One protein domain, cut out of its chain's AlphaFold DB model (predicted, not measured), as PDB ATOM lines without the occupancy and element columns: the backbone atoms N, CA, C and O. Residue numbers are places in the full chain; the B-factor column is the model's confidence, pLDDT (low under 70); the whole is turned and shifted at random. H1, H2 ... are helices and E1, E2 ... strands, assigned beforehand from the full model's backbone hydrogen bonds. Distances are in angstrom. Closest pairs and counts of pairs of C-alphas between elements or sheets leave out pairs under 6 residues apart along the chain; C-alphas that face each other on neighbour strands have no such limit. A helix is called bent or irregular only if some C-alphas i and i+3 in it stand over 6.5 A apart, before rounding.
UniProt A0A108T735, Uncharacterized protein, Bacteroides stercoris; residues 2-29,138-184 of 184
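What this domain is: This is residues 2 to 29 and 138 to 184 of the 184 residues of an uncharacterized protein of Bacteroides stercoris (UniProt A0A108T735). An antiparallel two-strand ribbon, E1 and E2, makes one end of a loose, elongated model; H1 and H2 lie in the middle, and H3 leads to H4 at the other end, where residues 177 to 184 stick out. The printed part has 75 residues, ordered H1, E1, E2, H2, H3, H4, class mixed, radius of gyration of the C-alphas 14.2 A, spans 47 by 27 by 20 A.

How they stand to each other: H1, residues 7 to 14, only just touches H2, residues 145 to 157, through 152 to 155 alone, with 3 pairs of C-alphas within 8 A, the closest Tyr 12 and Arg 152, 6.6 A; the tilt is steep, 43 degrees, opposite ways. E1, residues 22 to 28, and E2, residues 138 to 143, are antiparallel at 159 degrees; N 24 and O 141, 2.9 A, are within hydrogen-bond range. H3, residues 162 to 165, touches H4, residues 169 to 180, through 171 to 175 alone; the closest C-alphas are Ser 163 and Val 172, 6.1 A. Every O i to N i+4 pair is within range in H1 and H4, 7 of 9 in H2; H3 is too short.

Where its parts are: C-alpha 7 is at (276.778, 214.673, 153.850), C-alpha 180 at (273.544, 208.370, 183.121). E1 spans 19.7 A, H2 19.6 A, irregular with C-alphas 146 and 149 7.2 A apart.

The domain as a whole: Residues 30 to 137 are not printed, C-alphas 29 and 138 being 8.8 A apart. Residues 167 and 169 to 184 have pLDDT under 70.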
ATOM      1  N   ASP A   2     289.370 209.831 154.752       74.06
ATOM      2  CA  ASP A   2     289.716 211.137 154.191       74.06
ATOM      3  C   ASP A   2     288.469 211.864 153.684       74.06
ATOM      4  O   ASP A   2     288.413 213.091 153.708       74.06
ATOM      5  N   ILE A   3     287.436 211.109 153.289       91.06
ATOM      6  CA  ILE A   3     286.149 211.620 152.806       91.06
ATOM      7  C   ILE A   3     284.991 210.697 153.224       91.06
ATOM      8  O   ILE A   3     285.185 209.552 153.635       91.06
ATOM      9  N   THR A   4     283.760 211.188 153.094       91.69
ATOM     10  CA  THR A   4     282.530 210.417 153.326       91.69
ATOM     11  C   THR A   4     281.523 210.682 152.215       91.69
ATOM     12  O   THR A   4     281.421 211.803 151.708       91.69
ATOM     13  N   THR A   5     280.757 209.658 151.837       91.19
ATOM     14  CA  THR A   5     279.626 209.811 150.912       91.19
ATOM     15  C   THR A   5     278.344 210.267 151.613       91.19
ATOM     16  O   THR A   5     277.351 210.536 150.938       91.19
ATOM     17  N   ASN A   6     278.334 210.351 152.949       92.06
ATOM     18  CA  ASN A   6     277.198 210.830 153.731       92.06
ATOM     19  C   ASN A   6     277.400 212.311 154.121       92.06
ATOM     20  O   ASN A   6     278.231 212.615 154.982       92.06
ATOM     21  N   PRO A   7     276.617 213.251 153.556       92.81
ATOM     22  CA  PRO A   7     276.778 214.673 153.850       92.81
ATOM     23  C   PRO A   7     276.472 215.030 155.312       92.81
ATOM     24  O   PRO A   7     277.022 216.006 155.817       92.81
ATOM     25  N   LEU A   8     275.636 214.253 156.013       93.81
ATOM     26  CA  LEU A   8     275.330 214.490 157.428       93.81
ATOM     27  C   LEU A   8     276.496 214.082 158.329       93.81
ATOM     28  O   LEU A   8     276.820 214.808 159.266       93.81
ATOM     29  N   ALA A   9     277.168 212.972 158.011       93.00
ATOM     30  CA  ALA A   9     278.400 212.582 158.693       93.00
ATOM     31  C   ALA A   9     279.496 213.638 158.468       93.00
ATOM     32  O   ALA A   9     280.152 214.065 159.415       93.00
ATOM     33  N   ALA A  10     279.640 214.139 157.237       94.06
ATOM     34  CA  ALA A  10     280.587 215.212 156.932       94.06
ATOM     35  C   ALA A  10     280.286 216.493 157.729       94.06
ATOM     36  O   ALA A  10     281.188 217.128 158.278       94.06
ATOM     37  N   LEU A  11     279.005 216.863 157.813       94.69
ATOM     38  CA  LEU A  11     278.557 218.028 158.570       94.69
ATOM     39  C   LEU A  11     278.787 217.858 160.077       94.69
ATOM     40  O   LEU A  11     279.186 218.823 160.729       94.69
ATOM     41  N   TYR A  12     278.587 216.651 160.616       94.25
ATOM     42  CA  TYR A  12     278.912 216.321 162.005       94.25
ATOM     43  C   TYR A  12     280.386 216.618 162.305       94.25
ATOM     44  O   TYR A  12     280.676 217.400 163.212       94.25
ATOM     45  N   PHE A  13     281.308 216.088 161.493       92.56
ATOM     46  CA  PHE A  13     282.747 216.320 161.667       92.56
ATOM     47  C   PHE A  13     283.129 217.799 161.512       92.56
ATOM     48  O   PHE A  13     283.923 218.324 162.290       92.56
ATOM     49  N   ALA A  14     282.502 218.531 160.584       94.25
ATOM     50  CA  ALA A  14     282.716 219.975 160.447       94.25
ATOM     51  C   ALA A  14     282.280 220.779 161.697       94.25
ATOM     52  O   ALA A  14     282.754 221.902 161.924       94.25
ATOM     53  N   CYS A  15     281.389 220.213 162.518       94.19
ATOM     54  CA  CYS A  15     280.864 220.818 163.740       94.19
ATOM     55  C   CYS A  15     281.554 220.350 165.034       94.19
ATOM     56  O   CYS A  15     281.125 220.779 166.104       94.19
ATOM     57  N   GLU A  16     282.584 219.501 164.965       89.62
ATOM     58  CA  GLU A  16     283.203 218.886 166.153       89.62
ATOM     59  C   GLU A  16     283.969 219.899 167.024       89.62
ATOM     60  O   GLU A  16     283.876 219.863 168.249       89.62
ATOM     61  N   ASN A  17     284.671 220.854 166.404       90.75
ATOM     62  CA  ASN A  17     285.379 221.927 167.109       90.75
ATOM     63  C   ASN A  17     284.541 223.217 167.169       90.75
ATOM     64  O   ASN A  17     284.304 223.847 166.136       90.75
ATOM     65  N   ASP A  18     284.148 223.653 168.367       91.00
ATOM     66  CA  ASP A  18     283.316 224.850 168.576       91.00
ATOM     67  C   ASP A  18     284.080 226.183 168.572       91.00
ATOM     68  O   ASP A  18     283.465 227.246 168.472       91.00
ATOM     69  N   ALA A  19     285.409 226.165 168.685       91.69
ATOM     70  CA  ALA A  19     286.198 227.390 168.828       91.69
ATOM     71  C   ALA A  19     286.345 228.166 167.507       91.69
ATOM     72  O   ALA A  19     286.547 229.384 167.510       91.69
ATOM     73  N   VAL A  20     286.234 227.469 166.373       94.81
ATOM     74  CA  VAL A  20     286.511 228.001 165.032       94.81
ATOM     75  C   VAL A  20     285.417 227.625 164.041       94.81
ATOM     76  O   VAL A  20     284.687 226.654 164.237       94.81
ATOM     77  N   ASP A  21     285.315 228.371 162.945       96.50
ATOM     78  CA  ASP A  21     284.421 228.008 161.847       96.50
ATOM     79  C   ASP A  21     284.854 226.677 161.215       96.50
ATOM     80  O   ASP A  21     286.038 226.387 161.051       96.50
ATOM     81  N   GLY A  22     283.874 225.838 160.891       94.75
ATOM     82  CA  GLY A  22     284.089 224.581 160.180       94.75
ATOM     83  C   GLY A  22     284.147 224.803 158.673       94.75
ATOM     84  O   GLY A  22     283.580 225.767 158.156       94.75
ATOM     85  N   LYS A  23     284.794 223.886 157.954       94.19
ATOM     86  CA  LYS A  23     284.781 223.852 156.488       94.19
ATOM     87  C   LYS A  23     284.313 222.487 156.018       94.19
ATOM     88  O   LYS A  23     284.811 221.469 156.485       94.19
ATOM     89  N   LEU A  24     283.375 222.487 155.081       94.38
ATOM     90  CA  LEU A  24     282.880 221.293 154.412       94.38
ATOM     91  C   LEU A  24     283.226 221.383 152.927       94.38
ATOM     92  O   LEU A  24     282.847 222.344 152.257       94.38
ATOM     93  N   PHE A  25     283.922 220.370 152.419       94.75
ATOM     94  CA  PHE A  25     284.289 220.250 151.011       94.75
ATOM     95  C   PHE A  25     283.367 219.235 150.340       94.75
ATOM     96  O   PHE A  25     283.304 218.078 150.748       94.75
ATOM     97  N   ARG A  26     282.644 219.667 149.307       95.56
ATOM     98  CA  ARG A  26     281.819 218.796 148.468       95.56
ATOM     99  C   ARG A  26     282.514 218.592 147.133       95.56
ATOM    100  O   ARG A  26     282.453 219.483 146.289       95.56
ATOM    101  N   PHE A  27     283.134 217.433 146.958       94.44
ATOM    102  CA  PHE A  27     283.740 217.023 145.695       94.44
ATOM    103  C   PHE A  27     282.673 216.518 144.719       94.44
ATOM    104  O   PHE A  27     281.766 215.778 145.102       94.44
ATOM    105  N   GLU A  28     282.784 216.920 143.461       93.38
ATOM    106  CA  GLU A  28     281.981 216.421 142.349       93.38
ATOM    107  C   GLU A  28     282.840 215.410 141.582       93.38
ATOM    108  O   GLU A  28     283.765 215.765 140.855       93.38
ATOM    109  N   VAL A  29     282.560 214.128 141.814       92.50
ATOM    110  CA  VAL A  29     283.329 213.001 141.270       92.50
ATOM    111  C   VAL A  29     282.502 212.319 140.187       92.50
ATOM    112  O   VAL A  29     281.320 212.036 140.398       92.50
ATOM    113  N   TYR A 138     285.239 221.060 143.287       94.19
ATOM    114  CA  TYR A 138     284.727 221.052 144.649       94.19
ATOM    115  C   TYR A 138     284.061 222.372 145.013       94.19
ATOM    116  O   TYR A 138     284.390 223.437 144.493       94.19
ATOM    117  N   LYS A 139     283.112 222.293 145.946       95.81
ATOM    118  CA  LYS A 139     282.479 223.454 146.581       95.81
ATOM    119  C   LYS A 139     282.808 223.470 148.061       95.81
ATOM    120  O   LYS A 139     282.814 222.422 148.703       95.81
ATOM    121  N   VAL A 140     283.062 224.660 148.595       96.25
ATOM    122  CA  VAL A 140     283.366 224.860 150.013       96.25
ATOM    123  C   VAL A 140     282.176 225.516 150.693       96.25
ATOM    124  O   VAL A 140     281.685 226.546 150.235       96.25
ATOM    125  N   TYR A 141     281.742 224.936 151.806       95.69
ATOM    126  CA  TYR A 141     280.736 225.508 152.692       95.69
ATOM    127  C   TYR A 141     281.392 225.855 154.027       95.69
ATOM    128  O   TYR A 141     282.092 225.028 154.615       95.69
ATOM    129  N   ILE A 142     281.170 227.081 154.501       96.31
ATOM    130  CA  ILE A 142     281.657 227.536 155.805       96.31
ATOM    131  C   ILE A 142     280.548 227.319 156.828       96.31
ATOM    132  O   ILE A 142     279.427 227.793 156.651       96.31
ATOM    133  N   ILE A 143     280.874 226.607 157.902       95.69
ATOM    134  CA  ILE A 143     279.960 226.338 159.006       95.69
ATOM    135  C   ILE A 143     280.317 227.268 160.158       95.69
ATOM    136  O   ILE A 143     281.320 227.065 160.845       95.69
ATOM    137  N   ASN A 144     279.492 228.292 160.364       96.00
ATOM    138  CA  ASN A 144     279.722 229.294 161.397       96.00
ATOM    139  C   ASN A 144     279.756 228.651 162.793       96.00
ATOM    140  O   ASN A 144     278.837 227.911 163.165       96.00
ATOM    141  N   LYS A 145     280.777 228.981 163.589       95.31
ATOM    142  CA  LYS A 145     280.961 228.471 164.955       95.31
ATOM    143  C   LYS A 145     279.732 228.648 165.854       95.31
ATOM    144  O   LYS A 145     279.381 227.733 166.592       95.31
ATOM    145  N   ALA A 146     279.013 229.765 165.734       95.62
ATOM    146  CA  ALA A 146     277.832 230.059 166.547       95.62
ATOM    147  C   ALA A 146     276.649 229.119 166.252       95.62
ATOM    148  O   ALA A 146     275.752 228.969 167.080       95.62
ATOM    149  N   GLN A 147     276.631 228.474 165.082       94.56
ATOM    150  CA  GLN A 147     275.546 227.587 164.658       94.56
ATOM    151  C   GLN A 147     275.843 226.102 164.915       94.56
ATOM    152  O   GLN A 147     274.911 225.297 164.898       94.56
ATOM    153  N   LYS A 148     277.096 225.728 165.207       94.75
ATOM    154  CA  LYS A 148     277.530 224.323 165.343       94.75
ATOM    155  C   LYS A 148     276.738 223.540 166.384       94.75
ATOM    156  O   LYS A 148     276.307 222.425 166.115       94.75
ATOM    157  N   GLN A 149     276.472 224.149 167.537       93.75
ATOM    158  CA  GLN A 149     275.683 223.535 168.611       93.75
ATOM    159  C   GLN A 149     274.240 223.239 168.178       93.75
ATOM    160  O   GLN A 149     273.700 222.171 168.460       93.75
ATOM    161  N   LYS A 150     273.615 224.163 167.436       95.31
ATOM    162  CA  LYS A 150     272.276 223.954 166.873       95.31
ATOM    163  C   LYS A 150     272.288 222.838 165.828       95.31
ATOM    164  O   LYS A 150     271.427 221.967 165.876       95.31
ATOM    165  N   ILE A 151     273.273 222.852 164.929       95.38
ATOM    166  CA  ILE A 151     273.430 221.841 163.878       95.38
ATOM    167  C   ILE A 151     273.620 220.453 164.496       95.38
ATOM    168  O   ILE A 151     272.949 219.517 164.077       95.38
ATOM    169  N   ARG A 152     274.450 220.313 165.536       94.06
ATOM    170  CA  ARG A 152     274.646 219.028 166.224       94.06
ATOM    171  C   ARG A 152     273.367 218.482 166.846       94.06
ATOM    172  O   ARG A 152     273.071 217.314 166.639       94.06
ATOM    173  N   LYS A 153     272.558 219.319 167.501       94.31
ATOM    174  CA  LYS A 153     271.240 218.890 168.014       94.31
ATOM    175  C   LYS A 153     270.295 218.431 166.901       94.31
ATOM    176  O   LYS A 153     269.527 217.495 167.085       94.31
ATOM    177  N   GLN A 154     270.335 219.092 165.741       96.19
ATOM    178  CA  GLN A 154     269.542 218.684 164.579       96.19
ATOM    179  C   GLN A 154     270.045 217.363 163.982       96.19
ATOM    180  O   GLN A 154     269.231 216.529 163.603       96.19
ATOM    181  N   LEU A 155     271.363 217.160 163.923       95.19
ATOM    182  CA  LEU A 155     271.978 215.907 163.482       95.19
ATOM    183  C   LEU A 155     271.625 214.751 164.424       95.19
ATOM    184  O   LEU A 155     271.220 213.696 163.949       95.19
ATOM    185  N   GLU A 156     271.671 214.977 165.736       93.44
ATOM    186  CA  GLU A 156     271.272 213.996 166.751       93.44
ATOM    187  C   GLU A 156     269.799 213.587 166.587       93.44
ATOM    188  O   GLU A 156     269.483 212.400 166.564       93.44
ATOM    189  N   ALA A 157     268.896 214.546 166.350       93.31
ATOM    190  CA  ALA A 157     267.490 214.258 166.050       93.31
ATOM    191  C   ALA A 157     267.285 213.460 164.745       93.31
ATOM    192  O   ALA A 157     266.268 212.786 164.591       93.31
ATOM    193  N   LEU A 158     268.242 213.521 163.813       92.94
ATOM    194  CA  LEU A 158     268.277 212.719 162.585       92.94
ATOM    195  C   LEU A 158     269.030 211.385 162.761       92.94
ATOM    196  O   LEU A 158     269.230 210.670 161.780       92.94
ATOM    197  N   GLY A 159     269.444 211.041 163.984       89.50
ATOM    198  CA  GLY A 159     270.180 209.813 164.287       89.50
ATOM    199  C   GLY A 159     271.652 209.848 163.875       89.50
ATOM    200  O   GLY A 159     272.222 208.799 163.586       89.50
ATOM    201  N   ILE A 160     272.256 211.039 163.798       91.06
ATOM    202  CA  ILE A 160     273.685 211.240 163.538       91.06
ATOM    203  C   ILE A 160     274.333 211.846 164.783       91.06
ATOM    204  O   ILE A 160     274.302 213.055 165.014       91.06
ATOM    205  N   ASP A 161     274.954 210.982 165.575       88.88
ATOM    206  CA  ASP A 161     275.690 211.324 166.790       88.88
ATOM    207  C   ASP A 161     276.968 210.472 166.944       88.88
ATOM    208  O   ASP A 161     277.237 209.561 166.151       88.88
ATOM    209  N   LYS A 162     277.762 210.751 167.988       85.38
ATOM    210  CA  LYS A 162     279.015 210.031 168.272       85.38
ATOM    211  C   LYS A 162     278.809 208.512 168.370       85.38
ATOM    212  O   LYS A 162     279.589 207.769 167.790       85.38
ATOM    213  N   SER A 163     277.762 208.040 169.043       81.88
ATOM    214  CA  SER A 163     277.501 206.603 169.222       81.88
ATOM    215  C   SER A 163     277.144 205.903 167.907       81.88
ATOM    216  O   SER A 163     277.522 204.757 167.675       81.88
ATOM    217  N   THR A 164     276.463 206.612 167.002       83.81
ATOM    218  CA  THR A 164     276.093 206.073 165.687       83.81
ATOM    219  C   THR A 164     277.265 206.049 164.704       83.81
ATOM    220  O   THR A 164     277.333 205.148 163.869       83.81
ATOM    221  N   LEU A 165     278.198 207.004 164.809       83.19
ATOM    222  CA  LEU A 165     279.374 207.121 163.937       83.19
ATOM    223  C   LEU A 165     280.577 206.309 164.436       83.19
ATOM    224  O   LEU A 165     281.436 205.947 163.630       83.19
ATOM    225  N   PHE A 166     280.646 206.018 165.735       82.00
ATOM    226  CA  PHE A 166     281.736 205.288 166.377       82.00
ATOM    227  C   PHE A 166     281.186 204.066 167.129       82.00
ATOM    228  O   PHE A 166     280.891 204.152 168.319       82.00
ATOM    229  N   PRO A 167     281.036 202.917 166.445       67.44
ATOM    230  CA  PRO A 167     280.435 201.707 167.014       67.44
ATOM    231  C   PRO A 167     281.367 200.929 167.962       67.44
ATOM    232  O   PRO A 167     280.991 199.869 168.456       67.44
ATOM    233  N   GLU A 168     282.590 201.412 168.183       71.75
ATOM    234  CA  GLU A 168     283.578 200.792 169.068       71.75
ATOM    235  C   GLU A 168     283.089 200.842 170.533       71.75
ATOM    236  O   GLU A 168     282.550 201.852 170.996       71.75
ATOM    237  N   VAL A 169     283.261 199.732 171.266       58.84
ATOM    238  CA  VAL A 169     282.692 199.500 172.615       58.84
ATOM    239  C   VAL A 169     283.080 200.599 173.616       58.84
ATOM    240  O   VAL A 169     282.283 200.975 174.476       58.84
ATOM    241  N   GLU A 170     284.275 201.162 173.465       55.94
ATOM    242  CA  GLU A 170     284.810 202.247 174.293       55.94
ATOM    243  C   GLU A 170     283.958 203.526 174.209       55.94
ATOM    244  O   GLU A 170     283.711 204.180 175.223       55.94
ATOM    245  N   HIS A 171     283.410 203.842 173.032       55.34
ATOM    246  CA  HIS A 171     282.558 205.018 172.835       55.34
ATOM    247  C   HIS A 171     281.115 204.796 173.294       55.34
ATOM    248  O   HIS A 171     280.457 205.742 173.734       55.34
ATOM    249  N   VAL A 172     280.633 203.549 173.268       53.78
ATOM    250  CA  VAL A 172     279.341 203.182 173.867       53.78
ATOM    251  C   VAL A 172     279.395 203.346 175.390       53.78
ATOM    252  O   VAL A 172     278.465 203.894 175.981       53.78
ATOM    253  N   ALA A 173     280.502 202.947 176.025       55.59
ATOM    254  CA  ALA A 173     280.702 203.110 177.464       55.59
ATOM    255  C   ALA A 173     280.795 204.590 177.890       55.59
ATOM    256  O   ALA A 173     280.160 204.977 178.873       55.59
ATOM    257  N   GLU A 174     281.514 205.435 177.134       60.25
ATOM    258  CA  GLU A 174     281.525 206.893 177.348       60.25
ATOM    259  C   GLU A 174     280.123 207.500 177.216       60.25
ATOM    260  O   GLU A 174     279.697 208.267 178.078       60.25
ATOM    261  N   HIS A 175     279.368 207.113 176.184       57.47
ATOM    262  CA  HIS A 175     278.031 207.655 175.958       57.47
ATOM    263  C   HIS A 175     277.036 207.252 177.059       57.47
ATOM    264  O   HIS A 175     276.228 208.074 177.490       57.47
ATOM    265  N   ILE A 176     277.112 206.018 177.572       60.84
ATOM    266  CA  ILE A 176     276.317 205.578 178.732       60.84
ATOM    267  C   ILE A 176     276.712 206.375 179.981       60.84
ATOM    268  O   ILE A 176     275.846 206.820 180.732       60.84
ATOM    269  N   LYS A 177     278.006 206.606 180.199       62.56
ATOM    270  CA  LYS A 177     278.496 207.360 181.355       62.56
ATOM    271  C   LYS A 177     278.022 208.817 181.347       62.56
ATOM    272  O   LYS A 177     277.526 209.287 182.369       62.56
ATOM    273  N   ASP A 178     278.110 209.489 180.202       65.31
ATOM    274  CA  ASP A 178     277.669 210.881 180.043       65.31
ATOM    275  C   ASP A 178     276.140 211.011 180.125       65.31
ATOM    276  O   ASP A 178     275.619 211.971 180.692       65.31
ATOM    277  N   LYS A 179     275.400 210.017 179.615       63.47
ATOM    278  CA  LYS A 179     273.929 210.003 179.642       63.47
ATOM    279  C   LYS A 179     273.350 209.668 181.021       63.47
ATOM    280  O   LYS A 179     272.278 210.170 181.354       63.47
ATOM    281  N   TYR A 180     274.041 208.857 181.824       65.69
ATOM    282  CA  TYR A 180     273.544 208.370 183.121       65.69
ATOM    283  C   TYR A 180     274.287 208.917 184.355       65.69
ATOM    284  O   TYR A 180     273.951 208.511 185.464       65.69
ATOM    285  N   HIS A 181     275.242 209.849 184.205       57.12
ATOM    286  CA  HIS A 181     275.991 210.480 185.313       57.12
ATOM    287  C   HIS A 181     276.499 209.482 186.370       57.12
ATOM    288  O   HIS A 181     276.434 209.746 187.572       57.12
ATOM    289  N   LEU A 182     276.980 208.312 185.945       51.91
ATOM    290  CA  LEU A 182     277.450 207.298 186.888       51.91
ATOM    291  C   LEU A 182     278.729 207.805 187.594       51.91
ATOM    292  O   LEU A 182     279.702 208.133 186.901       51.91
ATOM    293  N   PRO A 183     278.745 207.910 188.941       46.84
ATOM    294  CA  PRO A 183     279.927 208.338 189.676       46.84
ATOM    295  C   PRO A 183     281.015 207.258 189.656       46.84
ATOM    296  O   PRO A 183     280.741 206.090 189.378       46.84
ATOM    297  N   LYS A 184     282.257 207.692 189.911       45.66
ATOM    298  CA  LYS A 184     283.439 206.827 190.058       45.66
ATOM    299  C   LYS A 184     283.287 205.830 191.198       45.66
ATOM    300  O   LYS A 184     282.737 206.234 192.246       45.66
TER     301      LYS A 184